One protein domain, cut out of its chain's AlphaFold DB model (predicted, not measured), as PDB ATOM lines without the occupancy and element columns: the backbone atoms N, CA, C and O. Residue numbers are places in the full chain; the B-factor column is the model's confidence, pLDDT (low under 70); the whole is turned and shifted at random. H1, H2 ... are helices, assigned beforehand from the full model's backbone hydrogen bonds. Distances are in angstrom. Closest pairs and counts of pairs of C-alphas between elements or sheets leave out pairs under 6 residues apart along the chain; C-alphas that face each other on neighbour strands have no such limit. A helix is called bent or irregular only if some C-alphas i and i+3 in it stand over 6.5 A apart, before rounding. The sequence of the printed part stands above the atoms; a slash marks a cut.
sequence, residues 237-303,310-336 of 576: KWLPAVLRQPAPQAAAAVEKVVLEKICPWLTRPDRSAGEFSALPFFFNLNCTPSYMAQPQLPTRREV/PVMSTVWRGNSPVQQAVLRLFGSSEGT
ATOM      1  N   LYS A 237     364.074 271.846 334.642       81.19
ATOM      2  CA  LYS A 237     363.999 271.091 335.907       81.19
ATOM      3  C   LYS A 237     362.570 270.931 336.451       81.19
ATOM      4  O   LYS A 237     362.282 269.920 337.080       81.19
ATOM      5  N   TRP A 238     361.683 271.895 336.189       81.25
ATOM      6  CA  TRP A 238     360.270 271.849 336.595       81.25
ATOM      7  C   TRP A 238     359.393 271.119 335.573       81.25
ATOM      8  O   TRP A 238     358.236 270.820 335.857       81.25
ATOM      9  N   LEU A 239     359.925 270.837 334.379       79.38
ATOM     10  CA  LEU A 239     359.176 270.164 333.330       79.38
ATOM     11  C   LEU A 239     359.129 268.648 333.582       79.38
ATOM     12  O   LEU A 239     360.141 268.056 333.986       79.38
ATOM     13  N   PRO A 240     357.986 267.996 333.297       84.50
ATOM     14  CA  PRO A 240     357.908 266.546 333.176       84.50
ATOM     15  C   PRO A 240     358.937 266.017 332.169       84.50
ATOM     16  O   PRO A 240     359.243 266.692 331.187       84.50
ATOM     17  N   ALA A 241     359.422 264.787 332.367       85.19
ATOM     18  CA  ALA A 241     360.458 264.184 331.521       85.19
ATOM     19  C   ALA A 241     360.124 264.221 330.015       85.19
ATOM     20  O   ALA A 241     361.012 264.445 329.199       85.19
ATOM     21  N   VAL A 242     358.842 264.082 329.651       84.81
ATOM     22  CA  VAL A 242     358.377 264.134 328.253       84.81
ATOM     23  C   VAL A 242     358.624 265.495 327.585       84.81
ATOM     24  O   VAL A 242     358.946 265.546 326.405       84.81
ATOM     25  N   LEU A 243     358.547 266.596 328.341       83.44
ATOM     26  CA  LEU A 243     358.734 267.963 327.835       83.44
ATOM     27  C   LEU A 243     360.191 268.444 327.906       83.44
ATOM     28  O   LEU A 243     360.479 269.554 327.475       83.44
ATOM     29  N   ARG A 244     361.112 267.631 328.445       83.50
ATOM     30  CA  ARG A 244     362.559 267.918 328.426       83.50
ATOM     31  C   ARG A 244     363.232 267.502 327.117       83.50
ATOM     32  O   ARG A 244     364.383 267.854 326.890       83.50
ATOM     33  N   GLN A 245     362.538 266.719 326.294       85.75
ATOM     34  CA  GLN A 245     363.010 266.290 324.980       85.75
ATOM     35  C   GLN A 245     362.975 267.467 323.987       85.75
ATOM     36  O   GLN A 245     362.263 268.446 324.239       85.75
ATOM     37  N   PRO A 246     363.690 267.393 322.846       85.50
ATOM     38  CA  PRO A 246     363.560 268.418 321.820       85.50
ATOM     39  C   PRO A 246     362.122 268.468 321.278       85.50
ATOM     40  O   PRO A 246     361.377 267.485 321.331       85.50
ATOM     41  N   ALA A 247     361.708 269.644 320.799       84.25
ATOM     42  CA  ALA A 247     360.297 269.965 320.562       84.25
ATOM     43  C   ALA A 247     359.535 268.949 319.678       84.25
ATOM     44  O   ALA A 247     358.412 268.594 320.046       84.25
ATOM     45  N   PRO A 248     360.098 268.426 318.565       87.00
ATOM     46  CA  PRO A 248     359.407 267.435 317.736       87.00
ATOM     47  C   PRO A 248     359.183 266.101 318.456       87.00
ATOM     48  O   PRO A 248     358.095 265.531 318.367       87.00
ATOM     49  N   GLN A 249     360.182 265.619 319.207       89.62
ATOM     50  CA  GLN A 249     360.072 264.383 319.985       89.62
ATOM     51  C   GLN A 249     359.090 264.554 321.145       89.62
ATOM     52  O   GLN A 249     358.234 263.698 321.354       89.62
ATOM     53  N   ALA A 250     359.156 265.687 321.852       87.56
ATOM     54  CA  ALA A 250     358.216 266.008 322.920       87.56
ATOM     55  C   ALA A 250     356.767 266.061 322.407       87.56
ATOM     56  O   ALA A 250     355.870 265.524 323.054       87.56
ATOM     57  N   ALA A 251     356.530 266.662 321.235       86.56
ATOM     58  CA  ALA A 251     355.206 266.736 320.619       86.56
ATOM     59  C   ALA A 251     354.624 265.347 320.310       86.56
ATOM     60  O   ALA A 251     353.500 265.059 320.724       86.56
ATOM     61  N   ALA A 252     355.397 264.474 319.658       89.44
ATOM     62  CA  ALA A 252     354.963 263.109 319.357       89.44
ATOM     63  C   ALA A 252     354.801 262.249 320.623       89.44
ATOM     64  O   ALA A 252     353.854 261.472 320.734       89.44
ATOM     65  N   ALA A 253     355.681 262.411 321.618       89.62
ATOM     66  CA  ALA A 253     355.609 261.663 322.870       89.62
ATOM     67  C   ALA A 253     354.407 262.073 323.736       89.62
ATOM     68  O   ALA A 253     353.750 261.215 324.325       89.62
ATOM     69  N   VAL A 254     354.078 263.368 323.802       88.75
ATOM     70  CA  VAL A 254     352.858 263.838 324.480       88.75
ATOM     71  C   VAL A 254     351.618 263.319 323.764       88.75
ATOM     72  O   VAL A 254     350.711 262.821 324.428       88.75
ATOM     73  N   GLU A 255     351.576 263.394 322.432       88.31
ATOM     74  CA  GLU A 255     350.463 262.835 321.665       88.31
ATOM     75  C   GLU A 255     350.294 261.337 321.930       88.31
ATOM     76  O   GLU A 255     349.182 260.905 322.217       88.31
ATOM     77  N   LYS A 256     351.386 260.564 321.945       89.38
ATOM     78  CA  LYS A 256     351.354 259.140 322.295       89.38
ATOM     79  C   LYS A 256     350.686 258.894 323.649       89.38
ATOM     80  O   LYS A 256     349.757 258.098 323.731       89.38
ATOM     81  N   VAL A 257     351.092 259.623 324.694       89.25
ATOM     82  CA  VAL A 257     350.499 259.496 326.041       89.25
ATOM     83  C   VAL A 257     349.010 259.856 326.044       89.25
ATOM     84  O   VAL A 257     348.213 259.209 326.726       89.25
ATOM     85  N   VAL A 258     348.623 260.896 325.301       85.88
ATOM     86  CA  VAL A 258     347.219 261.304 325.156       85.88
ATOM     87  C   VAL A 258     346.414 260.195 324.481       85.88
ATOM     88  O   VAL A 258     345.373 259.802 325.004       85.88
ATOM     89  N   LEU A 259     346.910 259.645 323.374       84.31
ATOM     90  CA  LEU A 259     346.257 258.561 322.648       84.31
ATOM     91  C   LEU A 259     346.135 257.298 323.511       84.31
ATOM     92  O   LEU A 259     345.037 256.772 323.655       84.31
ATOM     93  N   GLU A 260     347.209 256.852 324.163       87.56
ATOM     94  CA  GLU A 260     347.201 255.668 325.036       87.56
ATOM     95  C   GLU A 260     346.186 255.778 326.181       87.56
ATOM     96  O   GLU A 260     345.554 254.788 326.546       87.56
ATOM     97  N   LYS A 261     346.001 256.977 326.747       87.06
ATOM     98  CA  LYS A 261     345.050 257.185 327.846       87.06
ATOM     99  C   LYS A 261     343.618 257.381 327.387       87.06
ATOM    100  O   LYS A 261     342.713 256.963 328.100       87.06
ATOM    101  N   ILE A 262     343.407 258.065 326.266       82.25
ATOM    102  CA  ILE A 262     342.076 258.494 325.829       82.25
ATOM    103  C   ILE A 262     341.452 257.466 324.881       82.25
ATOM    104  O   ILE A 262     340.282 257.127 325.052       82.25
ATOM    105  N   CYS A 263     342.212 256.927 323.925       81.19
ATOM    106  CA  CYS A 263     341.693 256.011 322.908       81.19
ATOM    107  C   CYS A 263     340.965 254.784 323.482       81.19
ATOM    108  O   CYS A 263     339.881 254.498 322.976       81.19
ATOM    109  N   PRO A 264     341.422 254.122 324.570       84.44
ATOM    110  CA  PRO A 264     340.699 252.986 325.154       84.44
ATOM    111  C   PRO A 264     339.269 253.304 325.617       84.44
ATOM    112  O   PRO A 264     338.424 252.416 325.650       84.44
ATOM    113  N   TRP A 265     338.976 254.564 325.957       79.44
ATOM    114  CA  TRP A 265     337.630 255.011 326.337       79.44
ATOM    115  C   TRP A 265     336.781 255.424 325.132       79.44
ATOM    116  O   TRP A 265     335.559 255.522 325.239       79.44
ATOM    117  N   LEU A 266     337.423 255.686 323.992       71.25
ATOM    118  CA  LEU A 266     336.784 256.141 322.758       71.25
ATOM    119  C   LEU A 266     336.561 255.006 321.745       71.25
ATOM    120  O   LEU A 266     335.732 255.139 320.841       71.25
ATOM    121  N   THR A 267     337.283 253.892 321.866       70.19
ATOM    122  CA  THR A 267     337.178 252.724 320.981       70.19
ATOM    123  C   THR A 267     336.603 251.522 321.724       70.19
ATOM    124  O   THR A 267     336.962 251.270 322.870       70.19
ATOM    125  N   ARG A 268     335.721 250.745 321.078       62.84
ATOM    126  CA  ARG A 268     335.249 249.471 321.650       62.84
ATOM    127  C   ARG A 268     336.355 248.401 321.562       62.84
ATOM    128  O   ARG A 268     337.079 248.419 320.571       62.84
ATOM    129  N   PRO A 269     336.453 247.463 322.528       54.75
ATOM    130  CA  PRO A 269     337.544 246.478 322.593       54.75
ATOM    131  C   PRO A 269     337.605 245.472 321.432       54.75
ATOM    132  O   PRO A 269     338.657 244.898 321.193       54.75
ATOM    133  N   ASP A 270     336.492 245.250 320.731       50.34
ATOM    134  CA  ASP A 270     336.315 244.139 319.785       50.34
ATOM    135  C   ASP A 270     336.252 244.619 318.324       50.34
ATOM    136  O   ASP A 270     335.261 244.418 317.626       50.34
ATOM    137  N   ARG A 271     337.257 245.380 317.875       54.09
ATOM    138  CA  ARG A 271     337.305 245.888 316.493       54.09
ATOM    139  C   ARG A 271     338.510 245.370 315.727       54.09
ATOM    140  O   ARG A 271     339.638 245.421 316.211       54.09
ATOM    141  N   SER A 272     338.252 244.948 314.494       48.75
ATOM    142  CA  SER A 272     339.265 244.655 313.486       48.75
ATOM    143  C   SER A 272     340.055 245.921 313.126       48.75
ATOM    144  O   SER A 272     339.538 247.044 313.139       48.75
ATOM    145  N   ALA A 273     341.344 245.748 312.828       45.41
ATOM    146  CA  ALA A 273     342.233 246.828 312.421       45.41
ATOM    147  C   ALA A 273     341.741 247.445 311.095       45.41
ATOM    148  O   ALA A 273     341.959 246.875 310.033       45.41
ATOM    149  N   GLY A 274     341.045 248.586 311.159       50.91
ATOM    150  CA  GLY A 274     340.567 249.318 309.975       50.91
ATOM    151  C   GLY A 274     339.169 249.937 310.089       50.91
ATOM    152  O   GLY A 274     338.815 250.785 309.272       50.91
ATOM    153  N   GLU A 275     338.364 249.583 311.097       51.66
ATOM    154  CA  GLU A 275     337.008 250.138 311.231       51.66
ATOM    155  C   GLU A 275     336.970 251.538 311.872       51.66
ATOM    156  O   GLU A 275     337.326 251.732 313.040       51.66
ATOM    157  N   PHE A 276     336.430 252.513 311.130       52.31
ATOM    158  CA  PHE A 276     336.218 253.896 311.573       52.31
ATOM    159  C   PHE A 276     335.484 253.980 312.921       52.31
ATOM    160  O   PHE A 276     334.363 253.481 313.088       52.31
ATOM    161  N   SER A 277     336.084 254.663 313.898       58.16
ATOM    162  CA  SER A 277     335.404 255.070 315.130       58.16
ATOM    163  C   SER A 277     335.152 256.569 315.085       58.16
ATOM    164  O   SER A 277     336.092 257.359 315.037       58.16
ATOM    165  N   ALA A 278     333.875 256.951 315.126       57.72
ATOM    166  CA  ALA A 278     333.478 258.353 315.140       57.72
ATOM    167  C   ALA A 278     334.102 259.092 316.337       57.72
ATOM    168  O   ALA A 278     334.593 260.202 316.179       57.72
ATOM    169  N   LEU A 279     334.154 258.435 317.507       63.06
ATOM    170  CA  LEU A 279     334.581 259.019 318.783       63.06
ATOM    171  C   LEU A 279     336.012 259.605 318.769       63.06
ATOM    172  O   LEU A 279     336.158 260.793 319.046       63.06
ATOM    173  N   PRO A 280     337.061 258.839 318.414       64.25
ATOM    174  CA  PRO A 280     338.415 259.346 318.173       64.25
ATOM    175  C   PRO A 280     338.513 260.443 317.118       64.25
ATOM    176  O   PRO A 280     339.198 261.444 317.330       64.25
ATOM    177  N   PHE A 281     337.799 260.270 316.003       58.81
ATOM    178  CA  PHE A 281     337.830 261.216 314.896       58.81
ATOM    179  C   PHE A 281     337.363 262.616 315.336       58.81
ATOM    180  O   PHE A 281     337.982 263.604 314.952       58.81
ATOM    181  N   PHE A 282     336.356 262.730 316.218       56.72
ATOM    182  CA  PHE A 282     335.894 264.039 316.724       56.72
ATOM    183  C   PHE A 282     336.953 264.849 317.449       56.72
ATOM    184  O   PHE A 282     336.941 266.073 317.388       56.72
ATOM    185  N   PHE A 283     337.838 264.176 318.178       59.50
ATOM    186  CA  PHE A 283     338.905 264.844 318.915       59.50
ATOM    187  C   PHE A 283     340.148 265.057 318.043       59.50
ATOM    188  O   PHE A 283     341.187 265.474 318.555       59.50
ATOM    189  N   ASN A 284     340.043 264.770 316.738       62.56
ATOM    190  CA  ASN A 284     341.148 264.738 315.790       62.56
ATOM    191  C   ASN A 284     342.284 263.818 316.283       62.56
ATOM    192  O   ASN A 284     343.468 264.153 316.218       62.56
ATOM    193  N   LEU A 285     341.893 262.674 316.864       71.06
ATOM    194  CA  LEU A 285     342.787 261.654 317.401       71.06
ATOM    195  C   LEU A 285     342.795 260.443 316.469       71.06
ATOM    196  O   LEU A 285     341.760 259.825 316.209       71.06
ATOM    197  N   ASN A 286     343.983 260.050 316.017       72.62
ATOM    198  CA  ASN A 286     344.163 258.805 315.288       72.62
ATOM    199  C   ASN A 286     344.412 257.655 316.280       72.62
ATOM    200  O   ASN A 286     345.533 257.417 316.720       72.62
ATOM    201  N   CYS A 287     343.342 256.943 316.635       74.38
ATOM    202  CA  CYS A 287     343.384 255.802 317.556       74.38
ATOM    203  C   CYS A 287     343.635 254.450 316.856       74.38
ATOM    204  O   CYS A 287     343.215 253.409 317.360       74.38
ATOM    205  N   THR A 288     344.267 254.433 315.677       74.00
ATOM    206  CA  THR A 288     344.686 253.164 315.058       74.00
ATOM    207  C   THR A 288     345.851 252.553 315.846       74.00
ATOM    208  O   THR A 288     346.750 253.295 316.250       74.00
ATOM    209  N   PRO A 289     345.894 251.221 316.062       73.94
ATOM    210  CA  PRO A 289     346.962 250.593 316.848       73.94
ATOM    211  C   PRO A 289     348.377 250.928 316.349       73.94
ATOM    212  O   PRO A 289     349.278 251.145 317.155       73.94
ATOM    213  N   SER A 290     348.559 251.036 315.027       76.06
ATOM    214  CA  SER A 290     349.830 251.407 314.396       76.06
ATOM    215  C   SER A 290     350.243 252.850 314.696       76.06
ATOM    216  O   SER A 290     351.385 253.085 315.084       76.06
ATOM    217  N   TYR A 291     349.323 253.814 314.582       76.38
ATOM    218  CA  TYR A 291     349.616 255.219 314.888       76.38
ATOM    219  C   TYR A 291     349.798 255.456 316.392       76.38
ATOM    220  O   TYR A 291     350.694 256.191 316.793       76.38
ATOM    221  N   MET A 292     348.998 254.805 317.241       79.62
ATOM    222  CA  MET A 292     349.133 254.902 318.700       79.62
ATOM    223  C   MET A 292     350.485 254.381 319.194       79.62
ATOM    224  O   MET A 292     351.089 254.974 320.088       79.62
ATOM    225  N   ALA A 293     350.975 253.281 318.613       80.06
ATOM    226  CA  ALA A 293     352.273 252.721 318.971       80.06
ATOM    227  C   ALA A 293     353.418 253.701 318.659       80.06
ATOM    228  O   ALA A 293     354.352 253.838 319.463       80.06
ATOM    229  N   GLN A 294     353.325 254.403 317.524       84.19
ATOM    230  CA  GLN A 294     354.351 255.331 317.059       84.19
ATOM    231  C   GLN A 294     353.755 256.500 316.247       84.19
ATOM    232  O   GLN A 294     353.701 256.434 315.017       84.19
ATOM    233  N   PRO A 295     353.352 257.601 316.914       84.19
ATOM    234  CA  PRO A 295     352.889 258.794 316.214       84.19
ATOM    235  C   PRO A 295     354.000 259.401 315.354       84.19
ATOM    236  O   PRO A 295     355.168 259.433 315.751       84.19
ATOM    237  N   GLN A 296     353.640 259.901 314.172       84.75
ATOM    238  CA  GLN A 296     354.598 260.507 313.247       84.75
ATOM    239  C   GLN A 296     355.162 261.812 313.811       84.75
ATOM    240  O   GLN A 296     354.415 262.636 314.339       84.75
ATOM    241  N   LEU A 297     356.467 262.036 313.654       85.94
ATOM    242  CA  LEU A 297     357.098 263.286 314.078       85.94
ATOM    243  C   LEU A 297     356.562 264.485 313.271       85.94
ATOM    244  O   LEU A 297     356.283 264.338 312.077       85.94
ATOM    245  N   PRO A 298     356.459 265.678 313.889       84.38
ATOM    246  CA  PRO A 298     356.114 266.910 313.186       84.38
ATOM    247  C   PRO A 298     356.980 267.154 311.946       84.38
ATOM    248  O   PRO A 298     358.182 266.884 311.954       84.38
ATOM    249  N   THR A 299     356.393 267.720 310.892       82.50
ATOM    250  CA  THR A 299     357.117 268.051 309.655       82.50
ATOM    251  C   THR A 299     357.789 269.418 309.767       82.50
ATOM    252  O   THR A 299     357.177 270.383 310.228       82.50
ATOM    253  N   ARG A 300     359.045 269.540 309.334       79.81
ATOM    254  CA  ARG A 300     359.751 270.829 309.310       79.81
ATOM    255  C   ARG A 300     359.267 271.686 308.134       79.81
ATOM    256  O   ARG A 300     359.126 271.179 307.027       79.81
ATOM    257  N   ARG A 301     359.032 272.979 308.363       73.75
ATOM    258  CA  ARG A 301     358.755 273.978 307.320       73.75
ATOM    259  C   ARG A 301     360.040 274.639 306.843       73.75
ATOM    260  O   ARG A 301     360.906 274.966 307.656       73.75
ATOM    261  N   GLU A 302     360.120 274.902 305.545       60.72
ATOM    262  CA  GLU A 302     361.104 275.825 304.984       60.72
ATOM    263  C   GLU A 302     360.689 277.254 305.351       60.72
ATOM    264  O   GLU A 302     359.655 277.757 304.910       60.72
ATOM    265  N   VAL A 303     361.454 277.891 306.237       59.22
ATOM    266  CA  VAL A 303     361.235 279.285 306.640       59.22
ATOM    267  C   VAL A 303     362.294 280.128 305.938       59.22
ATOM    268  O   VAL A 303     363.483 279.933 306.189       59.22
ATOM    269  N   PRO A 310     360.149 283.276 317.159       59.59
ATOM    270  CA  PRO A 310     360.225 283.159 318.621       59.59
ATOM    271  C   PRO A 310     359.709 281.830 319.213       59.59
ATOM    272  O   PRO A 310     359.855 281.618 320.423       59.59
ATOM    273  N   VAL A 311     359.074 280.966 318.406       67.25
ATOM    274  CA  VAL A 311     358.375 279.737 318.841       67.25
ATOM    275  C   VAL A 311     358.587 278.613 317.820       67.25
ATOM    276  O   VAL A 311     358.520 278.853 316.617       67.25
ATOM    277  N   MET A 312     358.775 277.371 318.279       71.62
ATOM    278  CA  MET A 312     359.043 276.214 317.407       71.62
ATOM    279  C   MET A 312     357.908 275.855 316.446       71.62
ATOM    280  O   MET A 312     358.172 275.242 315.417       71.62
ATOM    281  N   SER A 313     356.667 276.262 316.719       60.59
ATOM    282  CA  SER A 313     355.522 276.011 315.831       60.59
ATOM    283  C   SER A 313     355.583 276.742 314.482       60.59
ATOM    284  O   SER A 313     354.738 276.498 313.623       60.59
ATOM    285  N   THR A 314     356.513 277.681 314.290       67.12
ATOM    286  CA  THR A 314     356.748 278.300 312.973       67.12
ATOM    287  C   THR A 314     357.731 277.486 312.129       67.12
ATOM    288  O   THR A 314     357.638 277.500 310.906       67.12
ATOM    289  N   VAL A 315     358.632 276.748 312.787       75.12
ATOM    290  CA  VAL A 315     359.648 275.882 312.173       75.12
ATOM    291  C   VAL A 315     359.106 274.470 311.960       75.12
ATOM    292  O   VAL A 315     359.456 273.817 310.982       75.12
ATOM    293  N   TRP A 316     358.241 273.997 312.855       77.12
ATOM    294  CA  TRP A 316     357.657 272.661 312.835       77.12
ATOM    295  C   TRP A 316     356.134 272.739 312.742       77.12
ATOM    296  O   TRP A 316     355.491 273.480 313.486       77.12
ATOM    297  N   ARG A 317     355.557 271.938 311.847       80.69
ATOM    298  CA  ARG A 317     354.121 271.715 311.694       80.69
ATOM    299  C   ARG A 317     353.758 270.390 312.359       80.69
ATOM    300  O   ARG A 317     354.240 269.340 311.939       80.69
ATOM    301  N   GLY A 318     352.934 270.443 313.398       75.31
ATOM    302  CA  GLY A 318     352.374 269.254 314.030       75.31
ATOM    303  C   GLY A 318     351.380 268.559 313.104       75.31
ATOM    304  O   GLY A 318     350.604 269.220 312.416       75.31
ATOM    305  N   ASN A 319     351.387 267.229 313.122       74.44
ATOM    306  CA  ASN A 319     350.471 266.400 312.334       74.44
ATOM    307  C   ASN A 319     349.080 266.288 312.985       74.44
ATOM    308  O   ASN A 319     348.139 265.809 312.361       74.44
ATOM    309  N   SER A 320     348.938 266.750 314.232       70.00
ATOM    310  CA  SER A 320     347.670 266.811 314.962       70.00
ATOM    311  C   SER A 320     347.562 268.074 315.824       70.00
ATOM    312  O   SER A 320     348.583 268.711 316.129       70.00
ATOM    313  N   PRO A 321     346.352 268.441 316.294       67.81
ATOM    314  CA  PRO A 321     346.172 269.569 317.206       67.81
ATOM    315  C   PRO A 321     346.962 269.422 318.508       67.81
ATOM    316  O   PRO A 321     347.421 270.426 319.054       67.81
ATOM    317  N   VAL A 322     347.156 268.188 318.991       76.50
ATOM    318  CA  VAL A 322     347.945 267.902 320.197       76.50
ATOM    319  C   VAL A 322     349.412 268.228 319.949       76.50
ATOM    320  O   VAL A 322     350.003 268.995 320.711       76.50
ATOM    321  N   GLN A 323     349.986 267.732 318.850       79.69
ATOM    322  CA  GLN A 323     351.365 268.060 318.491       79.69
ATOM    323  C   GLN A 323     351.544 269.565 318.281       79.69
ATOM    324  O   GLN A 323     352.473 270.163 318.823       79.69
ATOM    325  N   GLN A 324     350.622 270.200 317.554       76.00
ATOM    326  CA  GLN A 324     350.670 271.637 317.289       76.00
ATOM    327  C   GLN A 324     350.570 272.461 318.582       76.00
ATOM    328  O   GLN A 324     351.254 273.477 318.727       76.00
ATOM    329  N   ALA A 325     349.749 272.027 319.544       74.44
ATOM    330  CA  ALA A 325     349.651 272.660 320.853       74.44
ATOM    331  C   ALA A 325     350.959 272.543 321.643       74.44
ATOM    332  O   ALA A 325     351.390 273.533 322.231       74.44
ATOM    333  N   VAL A 326     351.616 271.379 321.619       80.88
ATOM    334  CA  VAL A 326     352.903 271.168 322.300       80.88
ATOM    335  C   VAL A 326     354.007 272.006 321.660       80.88
ATOM    336  O   VAL A 326     354.733 272.691 322.373       80.88
ATOM    337  N   LEU A 327     354.099 272.043 320.328       77.31
ATOM    338  CA  LEU A 327     355.103 272.840 319.609       77.31
ATOM    339  C   LEU A 327     355.000 274.341 319.903       77.31
ATOM    340  O   LEU A 327     356.017 275.031 319.951       77.31
ATOM    341  N   ARG A 328     353.787 274.851 320.150       75.50
ATOM    342  CA  ARG A 328     353.555 276.249 320.555       75.50
ATOM    343  C   ARG A 328     354.108 276.587 321.942       75.50
ATOM    344  O   ARG A 328     354.222 277.768 322.263       75.50
ATOM    345  N   LEU A 329     354.426 275.585 322.763       73.19
ATOM    346  CA  LEU A 329     355.032 275.780 324.079       73.19
ATOM    347  C   LEU A 329     356.556 275.948 323.996       73.19
ATOM    348  O   LEU A 329     357.144 276.540 324.894       73.19
ATOM    349  N   PHE A 330     357.220 275.452 322.951       73.38
ATOM    350  CA  PHE A 330     358.683 275.502 322.853       73.38
ATOM    351  C   PHE A 330     359.177 276.824 322.248       73.38
ATOM    352  O   PHE A 330     358.701 277.254 321.195       73.38
ATOM    353  N   GLY A 331     360.148 277.461 322.911       68.06
ATOM    354  CA  GLY A 331     360.842 278.650 322.405       68.06
ATOM    355  C   GLY A 331     361.912 278.333 321.353       68.06
ATOM    356  O   GLY A 331     362.183 277.173 321.062       68.06
ATOM    357  N   SER A 332     362.519 279.378 320.782       60.72
ATOM    358  CA  SER A 332     363.586 279.268 319.775       60.72
ATOM    359  C   SER A 332     364.954 278.864 320.316       60.72
ATOM    360  O   SER A 332     365.762 278.327 319.565       60.72
ATOM    361  N   SER A 333     365.212 279.103 321.601       57.75
ATOM    362  CA  SER A 333     366.366 278.570 322.323       57.75
ATOM    363  C   SER A 333     366.101 277.124 322.737       57.75
ATOM    364  O   SER A 333     365.056 276.815 323.319       57.75
ATOM    365  N   GLU A 334     367.039 276.228 322.431       56.41
ATOM    366  CA  GLU A 334     366.929 274.803 322.747       56.41
ATOM    367  C   GLU A 334     366.630 274.576 324.243       56.41
ATOM    368  O   GLU A 334     367.356 275.037 325.122       56.41
ATOM    369  N   GLY A 335     365.540 273.860 324.545       59.62
ATOM    370  CA  GLY A 335     365.257 273.335 325.890       59.62
ATOM    371  C   GLY A 335     364.464 274.229 326.855       59.62
ATOM    372  O   GLY A 335     364.229 273.810 327.990       59.62
ATOM    373  N   THR A 336     364.005 275.420 326.452       65.25
ATOM    374  CA  THR A 336     363.178 276.300 327.309       65.25
ATOM    375  C   THR A 336     361.721 276.367 326.843       65.25
ATOM    376  O   THR A 336     361.435 276.741 325.702       65.25
TER     377      THR A 336
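This is residues 237 to 303 and 310 to 336 of the 576 residues of the protein "CDP-alcohol phosphatidyltransferase, putative" of Angomonas deanei (UniProt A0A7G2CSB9). One long helix, H2, makes a spine, and four short helices pack on it one after another: H1 and H5 on its first half, H4 near its middle, H3 at its last residues. The long link of residues 267 to 277, between H2 and H3, loops out beyond the last residues of H2, and residues 294 to 303 and 310 to 320, on the two sides of a cut, lie between H4 and H5 with no named element. The printed part has 94 residues, with five named helices in the order H1, H2, H3, H4, H5 and no named strand; the class is all helix, though under half of the residues, 41, are in named elements. The whole is only just compact, close to loose, with a radius of gyration of the C-alphas of 14.5 A and spans of 46 by 31 by 19 A.

H1, residues 241 to 244, begins at C-alpha 241 (360.458, 264.184, 331.521). H2, residues 247 to 266, is 27.4 A long, with a kink of 34 degrees near residue 260; it is only just irregular, C-alphas 261 and 264 being 6.6 A apart. H3 is residues 278 to 282 and H4 residues 289 to 293. H5, residues 321 to 327, is 9.8 A long and ends at C-alpha 327 (355.103, 272.840, 319.609).

H2 is the hub. Its residues 250 to 254 alone touch H1, closest at the C-alphas of Ala 250 and Leu 243, 5.3 A. Residues 247 to 255 alone touch H5, closest at the C-alphas of Ala 251 and Gln 323, 4.6 A, at a shallow tilt of 29 degrees, opposite ways. Residues 256 to 260 alone touch H4, closest at the C-alphas of Lys 256 and Met 292, 6.0 A. Residues 263 to 266 alone only just touch H3, with 3 pairs of C-alphas within 8 A; those of Leu 266 and Leu 279 are closest, 5.4 A. H3 and H5 are apart. Every O i to N i+4 pair is within hydrogen-bond range in H3, H4 and H5, and 14 of 16 in H2; H1 is too short for such a pair.

The farthest C-alphas, of Asp 270 and Pro 310, are 45.8 A apart. Residues 304 to 309 are not printed, and C-alphas 303 and 310 are 12.6 A apart across the cut. Residues 299 to 300 pair with 316 to 317, antiparallel. The link from H2 to H3 is long. The model's pLDDT is under 70 in 30 residues, among them 268 to 284 and 331 to 336.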